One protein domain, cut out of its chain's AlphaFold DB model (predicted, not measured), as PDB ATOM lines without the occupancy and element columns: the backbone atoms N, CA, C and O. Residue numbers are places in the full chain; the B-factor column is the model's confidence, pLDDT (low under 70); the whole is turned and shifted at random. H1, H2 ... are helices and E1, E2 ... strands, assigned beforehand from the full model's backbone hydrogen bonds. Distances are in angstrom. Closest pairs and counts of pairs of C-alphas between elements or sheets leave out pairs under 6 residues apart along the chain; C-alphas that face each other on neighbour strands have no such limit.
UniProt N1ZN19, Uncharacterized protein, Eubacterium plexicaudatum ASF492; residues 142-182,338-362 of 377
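Overview. This is residues 142 to 182 and 338 to 362 of the 377 residues of an uncharacterized protein of Eubacterium plexicaudatum ASF492 (UniProt N1ZN19). Picture three thin parts stacked loosely one beyond the other: the hairpin E1 and E2 in the middle, the hairpin E3 and E4 on one side of it with its strands running crosswise, and the short helix H1 on the other side, near E2. Contacts between the parts are few, and residues 338 to 353, a long stretch with no named element, run along one side from E4 to H1. The printed part has 66 residues, with four named strands and then one named helix in the order E1, E2, E3, E4, H1; each hairpin is an antiparallel sheet of two strands. The class is mixed, helices and strands, though under half of the residues are in named elements. The whole is only just compact, close to loose, with a radius of gyration of the C-alphas of 12.7 A, and rounded, spanning 31 by 28 by 27 A.

Arrangement. Start at E1, residues 148 to 152, and E2, residues 157 to 161, a hairpin with a tight link and 172 degrees between its directions. Look there for N 149 and O 160, 2.9 A apart, and N 158 and O 151, 2.8 A apart, both within hydrogen-bond range. A short link of 6 residues leads to E3, residues 168 to 170; the closest C-alphas of E2 and E3 are those of Asp 161 and Thr 168, 7.5 A apart. E3 forms a second hairpin with E4, residues 174 to 180, at 173 degrees, and N 169 and O 176 are within hydrogen-bond range at 2.9 A. E1 is apart from both E3 and E4, and E2 is apart from E4. Past the cut, residues 338 to 339 pair antiparallel with residues 174 to 175 of E4. H1, residues 354 to 360, is near E2, with 5 pairs of C-alphas within 10 A, but apart from E1 and E3. In H1 every O i to N i+4 pair is within hydrogen-bond range.

Along the chain. Find C-alpha 148 at (171.104, 195.131, 161.090); from there E1 runs 13.8 A to C-alpha 152. E2 comes back over 13.0 A, from C-alpha 157 to C-alpha 161. E3 is short, 6.5 A, while E4, the longest strand, covers 19.4 A from C-alpha 174 at (177.565, 181.932, 171.174) to C-alpha 180. H1 covers 10.1 A and ends at C-alpha 360, at (154.586, 188.685, 164.994).

Size, cuts and confidence. The two C-alphas farthest apart are those of Asp 182 and Ser 348, 34.5 A. Residues 183 to 337 are not printed, and C-alphas 182 and 338 stand 20.5 A apart across this cut, which lies in the link from E4 to H1. Of the links printed whole, none is long. The mean pLDDT of the printed part is 92.6, and no printed residue is under 70.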
ATOM      1  N   LYS A 142     170.177 199.974 165.530       94.88
ATOM      2  CA  LYS A 142     170.019 199.859 164.075       94.88
ATOM      3  C   LYS A 142     171.276 200.352 163.371       94.88
ATOM      4  O   LYS A 142     171.760 201.445 163.659       94.88
ATOM      5  N   LYS A 143     171.768 199.593 162.395       91.38
ATOM      6  CA  LYS A 143     172.884 200.043 161.558       91.38
ATOM      7  C   LYS A 143     172.370 201.036 160.515       91.38
ATOM      8  O   LYS A 143     171.283 200.861 159.963       91.38
ATOM      9  N   MET A 144     173.136 202.092 160.231       86.69
ATOM     10  CA  MET A 144     172.679 203.172 159.337       86.69
ATOM     11  C   MET A 144     172.352 202.698 157.913       86.69
ATOM     12  O   MET A 144     171.486 203.275 157.264       86.69
ATOM     13  N   ASN A 145     173.038 201.662 157.428       86.94
ATOM     14  CA  ASN A 145     172.804 201.064 156.112       86.94
ATOM     15  C   ASN A 145     171.535 200.183 156.059       86.94
ATOM     16  O   ASN A 145     171.164 199.705 154.990       86.94
ATOM     17  N   GLY A 146     170.870 199.972 157.198       89.88
ATOM     18  CA  GLY A 146     169.671 199.150 157.302       89.88
ATOM     19  C   GLY A 146     169.928 197.647 157.203       89.88
ATOM     20  O   GLY A 146     168.972 196.920 156.955       89.88
ATOM     21  N   THR A 147     171.170 197.173 157.376       93.94
ATOM     22  CA  THR A 147     171.477 195.730 157.308       93.94
ATOM     23  C   THR A 147     171.340 195.003 158.639       93.94
ATOM     24  O   THR A 147     171.291 193.785 158.632       93.94
ATOM     25  N   PHE A 148     171.244 195.724 159.760       95.75
ATOM     26  CA  PHE A 148     171.104 195.131 161.090       95.75
ATOM     27  C   PHE A 148     170.136 195.922 161.964       95.75
ATOM     28  O   PHE A 148     170.155 197.163 161.962       95.75
ATOM     29  N   ARG A 149     169.338 195.207 162.756       96.44
ATOM     30  CA  ARG A 149     168.476 195.758 163.799       96.44
ATOM     31  C   ARG A 149     168.382 194.786 164.971       96.44
ATOM     32  O   ARG A 149     168.189 193.595 164.767       96.44
ATOM     33  N   MET A 150     168.462 195.324 166.180       97.06
ATOM     34  CA  MET A 150     168.243 194.588 167.421       97.06
ATOM     35  C   MET A 150     167.235 195.352 168.278       97.06
ATOM     36  O   MET A 150     167.405 196.545 168.541       97.06
ATOM     37  N   ASP A 151     166.185 194.655 168.692       97.12
ATOM     38  CA  ASP A 151     165.135 195.147 169.578       97.12
ATOM     39  C   ASP A 151     165.030 194.229 170.793       97.12
ATOM     40  O   ASP A 151     165.160 193.015 170.668       97.12
ATOM     41  N   VAL A 152     164.764 194.802 171.962       95.50
ATOM     42  CA  VAL A 152     164.498 194.040 173.186       95.50
ATOM     43  C   VAL A 152     163.063 194.322 173.597       95.50
ATOM     44  O   VAL A 152     162.685 195.477 173.801       95.50
ATOM     45  N   THR A 153     162.264 193.264 173.673       94.00
ATOM     46  CA  THR A 153     160.865 193.297 174.105       94.00
ATOM     47  C   THR A 153     160.749 192.826 175.557       94.00
ATOM     48  O   THR A 153     161.744 192.503 176.205       94.00
ATOM     49  N   ASP A 154     159.530 192.780 176.087       89.38
ATOM     50  CA  ASP A 154     159.234 192.165 177.383       89.38
ATOM     51  C   ASP A 154     159.412 190.636 177.385       89.38
ATOM     52  O   ASP A 154     159.553 190.043 178.455       89.38
ATOM     53  N   LYS A 155     159.416 190.001 176.206       90.75
ATOM     54  CA  LYS A 155     159.489 188.541 176.043       90.75
ATOM     55  C   LYS A 155     160.862 188.051 175.604       90.75
ATOM     56  O   LYS A 155     161.323 187.017 176.074       90.75
ATOM     57  N   GLU A 156     161.484 188.766 174.674       94.31
ATOM     58  CA  GLU A 156     162.668 188.297 173.955       94.31
ATOM     59  C   GLU A 156     163.482 189.437 173.328       94.31
ATOM     60  O   GLU A 156     162.990 190.554 173.128       94.31
ATOM     61  N   THR A 157     164.725 189.123 172.966       95.12
ATOM     62  CA  THR A 157     165.559 189.955 172.092       95.12
ATOM     63  C   THR A 157     165.385 189.494 170.650       95.12
ATOM     64  O   THR A 157     165.714 188.357 170.322       95.12
ATOM     65  N   VAL A 158     164.915 190.384 169.778       96.25
ATOM     66  CA  VAL A 158     164.708 190.111 168.353       96.25
ATOM     67  C   VAL A 158     165.849 190.718 167.548       96.25
ATOM     68  O   VAL A 158     166.069 191.934 167.570       96.25
ATOM     69  N   ILE A 159     166.558 189.870 166.804       95.81
ATOM     70  CA  ILE A 159     167.684 190.258 165.953       95.81
ATOM     71  C   ILE A 159     167.286 190.034 164.500       95.81
ATOM     72  O   ILE A 159     166.900 188.939 164.105       95.81
ATOM     73  N   GLN A 160     167.377 191.093 163.701       95.56
ATOM     74  CA  GLN A 160     167.134 191.064 162.266       95.56
ATOM     75  C   GLN A 160     168.426 191.451 161.554       95.56
ATOM     76  O   GLN A 160     168.919 192.570 161.721       95.56
ATOM     77  N   ASP A 161     168.944 190.543 160.735       94.88
ATOM     78  CA  ASP A 161     170.181 190.728 159.980       94.88
ATOM     79  C   ASP A 161     169.991 190.325 158.514       94.88
ATOM     80  O   ASP A 161     169.190 189.448 158.182       94.88
ATOM     81  N   VAL A 162     170.718 190.995 157.627       93.06
ATOM     82  CA  VAL A 162     170.820 190.611 156.220       93.06
ATOM     83  C   VAL A 162     171.855 189.493 156.100       93.06
ATOM     84  O   VAL A 162     172.937 189.583 156.671       93.06
ATOM     85  N   ILE A 163     171.529 188.449 155.336       87.56
ATOM     86  CA  ILE A 163     172.449 187.340 155.048       87.56
ATOM     87  C   ILE A 163     173.736 187.893 154.410       87.56
ATOM     88  O   ILE A 163     173.670 188.799 153.581       87.56
ATOM     89  N   ASP A 164     174.890 187.359 154.817       88.56
ATOM     90  CA  ASP A 164     176.228 187.745 154.335       88.56
ATOM     91  C   ASP A 164     176.594 189.228 154.558       88.56
ATOM     92  O   ASP A 164     177.470 189.784 153.893       88.56
ATOM     93  N   SER A 165     175.952 189.899 155.519       91.06
ATOM     94  CA  SER A 165     176.242 191.295 155.870       91.06
ATOM     95  C   SER A 165     177.562 191.495 156.628       91.06
ATOM     96  O   SER A 165     178.032 192.632 156.748       91.06
ATOM     97  N   GLY A 166     178.112 190.412 157.191       93.00
ATOM     98  CA  GLY A 166     179.239 190.427 158.124       93.00
ATOM     99  C   GLY A 166     178.924 191.092 159.469       93.00
ATOM    100  O   GLY A 166     179.847 191.485 160.173       93.00
ATOM    101  N   ASN A 167     177.646 191.302 159.810       95.19
ATOM    102  CA  ASN A 167     177.260 191.899 161.092       95.19
ATOM    103  C   ASN A 167     177.219 190.879 162.236       95.19
ATOM    104  O   ASN A 167     177.404 191.279 163.383       95.19
ATOM    105  N   THR A 168     176.934 189.613 161.925       96.19
ATOM    106  CA  THR A 168     176.724 188.547 162.907       96.19
ATOM    107  C   THR A 168     177.444 187.284 162.468       96.19
ATOM    108  O   THR A 168     177.276 186.843 161.330       96.19
ATOM    109  N   GLU A 169     178.167 186.668 163.395       95.81
ATOM    110  CA  GLU A 169     178.693 185.312 163.264       95.81
ATOM    111  C   GLU A 169     178.032 184.431 164.331       95.81
ATOM    112  O   GLU A 169     177.912 184.820 165.494       95.81
ATOM    113  N   ILE A 170     177.521 183.263 163.928       94.00
ATOM    114  CA  ILE A 170     176.800 182.344 164.820       94.00
ATOM    115  C   ILE A 170     177.636 181.082 164.989       94.00
ATOM    116  O   ILE A 170     177.861 180.351 164.022       94.00
ATOM    117  N   PHE A 171     178.038 180.817 166.226       94.56
ATOM    118  CA  PHE A 171     178.798 179.642 166.633       94.56
ATOM    119  C   PHE A 171     177.886 178.618 167.323       94.56
ATOM    120  O   PHE A 171     176.660 178.748 167.319       94.56
ATOM    121  N   GLU A 172     178.477 177.550 167.861       93.88
ATOM    122  CA  GLU A 172     177.737 176.461 168.507       93.88
ATOM    123  C   GLU A 172     177.108 176.879 169.844       93.88
ATOM    124  O   GLU A 172     176.013 176.427 170.159       93.88
ATOM    125  N   ASP A 173     177.772 177.761 170.592       93.31
ATOM    126  CA  ASP A 173     177.431 178.160 171.965       93.31
ATOM    127  C   ASP A 173     177.356 179.687 172.164       93.31
ATOM    128  O   ASP A 173     177.071 180.173 173.263       93.31
ATOM    129  N   HIS A 174     177.621 180.474 171.116       93.81
ATOM    130  CA  HIS A 174     177.565 181.932 171.174       93.81
ATOM    131  C   HIS A 174     177.321 182.593 169.813       93.81
ATOM    132  O   HIS A 174     177.398 181.974 168.753       93.81
ATOM    133  N   MET A 175     177.001 183.884 169.857       95.12
ATOM    134  CA  MET A 175     176.932 184.780 168.708       95.12
ATOM    135  C   MET A 175     177.920 185.923 168.904       95.12
ATOM    136  O   MET A 175     177.951 186.531 169.978       95.12
ATOM    137  N   GLU A 176     178.662 186.255 167.855       96.38
ATOM    138  CA  GLU A 176     179.478 187.463 167.782       96.38
ATOM    139  C   GLU A 176     178.787 188.514 166.911       96.38
ATOM    140  O   GLU A 176     178.186 188.205 165.881       96.38
ATOM    141  N   PHE A 177     178.865 189.775 167.335       96.69
ATOM    142  CA  PHE A 177     178.291 190.915 166.633       96.69
ATOM    143  C   PHE A 177     179.371 191.943 166.295       96.69
ATOM    144  O   PHE A 177     179.984 192.526 167.192       96.69
ATOM    145  N   HIS A 178     179.508 192.245 165.004       96.50
ATOM    146  CA  HIS A 178     180.453 193.214 164.445       96.50
ATOM    147  C   HIS A 178     179.739 194.536 164.132       96.50
ATOM    148  O   HIS A 178     179.412 194.885 162.986       96.50
ATOM    149  N   LEU A 179     179.429 195.278 165.194       96.19
ATOM    150  CA  LEU A 179     178.596 196.476 165.123       96.19
ATOM    151  C   LEU A 179     179.438 197.753 165.124       96.19
ATOM    152  O   LEU A 179     180.663 197.740 165.219       96.19
ATOM    153  N   VAL A 180     178.764 198.893 164.996       95.94
ATOM    154  CA  VAL A 180     179.391 200.217 165.090       95.94
ATOM    155  C   VAL A 180     178.656 201.090 166.093       95.94
ATOM    156  O   VAL A 180     177.424 201.078 166.154       95.94
ATOM    157  N   LYS A 181     179.409 201.870 166.864       96.06
ATOM    158  CA  LYS A 181     178.865 202.909 167.738       96.06
ATOM    159  C   LYS A 181     178.266 204.046 166.915       96.06
ATOM    160  O   LYS A 181     178.668 204.295 165.770       96.06
ATOM    161  N   ASP A 182     177.330 204.764 167.524       94.50
ATOM    162  CA  ASP A 182     176.840 206.013 166.955       94.50
ATOM    163  C   ASP A 182     177.967 207.048 166.899       94.50
ATOM    164  O   ASP A 182     178.940 206.986 167.645       94.50
ATOM    165  N   ILE A 338     177.340 187.245 172.795       91.81
ATOM    166  CA  ILE A 338     176.267 186.682 173.624       91.81
ATOM    167  C   ILE A 338     176.361 185.159 173.557       91.81
ATOM    168  O   ILE A 338     176.234 184.585 172.479       91.81
ATOM    169  N   SER A 339     176.533 184.510 174.705       91.31
ATOM    170  CA  SER A 339     176.498 183.047 174.826       91.31
ATOM    171  C   SER A 339     175.078 182.532 175.070       91.31
ATOM    172  O   SER A 339     174.247 183.239 175.649       91.31
ATOM    173  N   PHE A 340     174.806 181.293 174.667       91.56
ATOM    174  CA  PHE A 340     173.523 180.618 174.864       91.56
ATOM    175  C   PHE A 340     173.720 179.121 175.159       91.56
ATOM    176  O   PHE A 340     174.718 178.529 174.766       91.56
ATOM    177  N   ASP A 341     172.748 178.505 175.840       91.94
ATOM    178  CA  ASP A 341     172.811 177.080 176.212       91.94
ATOM    179  C   ASP A 341     172.289 176.145 175.102       91.94
ATOM    180  O   ASP A 341     172.685 174.985 175.017       91.94
ATOM    181  N   GLU A 342     171.365 176.624 174.262       93.88
ATOM    182  CA  GLU A 342     170.723 175.834 173.209       93.88
ATOM    183  C   GLU A 342     170.462 176.696 171.966       93.88
ATOM    184  O   GLU A 342     169.991 177.830 172.074       93.88
ATOM    185  N   LYS A 343     170.705 176.126 170.779       93.88
ATOM    186  CA  LYS A 343     170.344 176.706 169.479       93.88
ATOM    187  C   LYS A 343     169.300 175.835 168.786       93.88
ATOM    188  O   LYS A 343     169.481 174.628 168.646       93.88
ATOM    189  N   LYS A 344     168.230 176.463 168.291       93.50
ATOM    190  CA  LYS A 344     167.210 175.830 167.441       93.50
ATOM    191  C   LYS A 344     167.068 176.607 166.141       93.50
ATOM    192  O   LYS A 344     166.946 177.828 166.164       93.50
ATOM    193  N   GLU A 345     167.067 175.894 165.021       90.81
ATOM    194  CA  GLU A 345     166.822 176.474 163.701       90.81
ATOM    195  C   GLU A 345     165.370 176.205 163.295       90.81
ATOM    196  O   GLU A 345     164.951 175.050 163.200       90.81
ATOM    197  N   ASP A 346     164.599 177.271 163.079       88.75
ATOM    198  CA  ASP A 346     163.222 177.196 162.591       88.75
ATOM    199  C   ASP A 346     163.113 177.811 161.189       88.75
ATOM    200  O   ASP A 346     163.475 178.965 160.959       88.75
ATOM    201  N   PHE A 347     162.585 177.027 160.248       87.44
ATOM    202  CA  PHE A 347     162.362 177.423 158.857       87.44
ATOM    203  C   PHE A 347     160.876 177.646 158.528       87.44
ATOM    204  O   PHE A 347     160.532 177.855 157.362       87.44
ATOM    205  N   SER A 348     159.983 177.618 159.526       86.00
ATOM    206  CA  SER A 348     158.534 177.822 159.372       86.00
ATOM    207  C   SER A 348     158.168 179.187 158.768       86.00
ATOM    208  O   SER A 348     157.125 179.345 158.132       86.00
ATOM    209  N   SER A 349     159.054 180.171 158.914       80.19
ATOM    210  CA  SER A 349     158.922 181.537 158.405       80.19
ATOM    211  C   SER A 349     159.444 181.725 156.971       80.19
ATOM    212  O   SER A 349     159.366 182.828 156.419       80.19
ATOM    213  N   LYS A 350     159.941 180.664 156.320       83.19
ATOM    214  CA  LYS A 350     160.483 180.731 154.957       83.19
ATOM    215  C   LYS A 350     159.438 181.260 153.967       83.19
ATOM    216  O   LYS A 350     158.393 180.656 153.753       83.19
ATOM    217  N   GLY A 351     159.756 182.383 153.321       82.19
ATOM    218  CA  GLY A 351     158.889 183.041 152.335       82.19
ATOM    219  C   GLY A 351     157.920 184.080 152.912       82.19
ATOM    220  O   GLY A 351     157.288 184.791 152.129       82.19
ATOM    221  N   LYS A 352     157.831 184.231 154.244       88.94
ATOM    222  CA  LYS A 352     157.127 185.364 154.863       88.94
ATOM    223  C   LYS A 352     157.860 186.672 154.560       88.94
ATOM    224  O   LYS A 352     159.084 186.701 154.409       88.94
ATOM    225  N   LYS A 353     157.123 187.785 154.483       90.31
ATOM    226  CA  LYS A 353     157.763 189.102 154.371       90.31
ATOM    227  C   LYS A 353     158.398 189.459 155.712       90.31
ATOM    228  O   LYS A 353     157.843 189.162 156.764       90.31
ATOM    229  N   MET A 354     159.515 190.189 155.670       89.31
ATOM    230  CA  MET A 354     160.176 190.715 156.874       89.31
ATOM    231  C   MET A 354     159.225 191.537 157.756       89.31
ATOM    232  O   MET A 354     159.336 191.505 158.974       89.31
ATOM    233  N   GLN A 355     158.272 192.245 157.142       93.00
ATOM    234  CA  GLN A 355     157.253 192.988 157.879       93.00
ATOM    235  C   GLN A 355     156.352 192.067 158.706       93.00
ATOM    236  O   GLN A 355     156.210 192.303 159.898       93.00
ATOM    237  N   ASP A 356     155.836 190.996 158.102       93.06
ATOM    238  CA  ASP A 356     154.939 190.054 158.775       93.06
ATOM    239  C   ASP A 356     155.654 189.367 159.954       93.06
ATOM    240  O   ASP A 356     155.105 189.279 161.047       93.06
ATOM    241  N   MET A 357     156.916 188.959 159.760       91.38
ATOM    242  CA  MET A 357     157.736 188.374 160.830       91.38
ATOM    243  C   MET A 357     157.997 189.371 161.967       91.38
ATOM    244  O   MET A 357     157.887 189.024 163.135       91.38
ATOM    245  N   ALA A 358     158.330 190.623 161.649       93.38
ATOM    246  CA  ALA A 358     158.575 191.637 162.670       93.38
ATOM    247  C   ALA A 358     157.309 191.966 163.482       93.38
ATOM    248  O   ALA A 358     157.390 192.133 164.701       93.38
ATOM    249  N   ASP A 359     156.149 192.003 162.822       94.50
ATOM    250  CA  ASP A 359     154.859 192.256 163.463       94.50
ATOM    251  C   ASP A 359     154.466 191.116 164.426       94.50
ATOM    252  O   ASP A 359     153.937 191.398 165.502       94.50
ATOM    253  N   GLU A 360     154.792 189.852 164.106       93.00
ATOM    254  CA  GLU A 360     154.586 188.685 164.994       93.00
ATOM    255  C   GLU A 360     155.310 188.835 166.343       93.00
ATOM    256  O   GLU A 360     154.774 188.444 167.382       93.00
ATOM    257  N   HIS A 361     156.488 189.464 166.339       93.50
ATOM    258  CA  HIS A 361     157.289 189.719 167.539       93.50
ATOM    259  C   HIS A 361     157.103 191.139 168.113       93.50
ATOM    260  O   HIS A 361     157.775 191.518 169.070       93.50
ATOM    261  N   GLY A 362     156.196 191.949 167.551       94.44
ATOM    262  CA  GLY A 362     155.914 193.306 168.035       94.44
ATOM    263  C   GLY A 362     157.060 194.304 167.834       94.44
ATOM    264  O   GLY A 362     157.150 195.300 168.558       94.44
TER     265      GLY A 362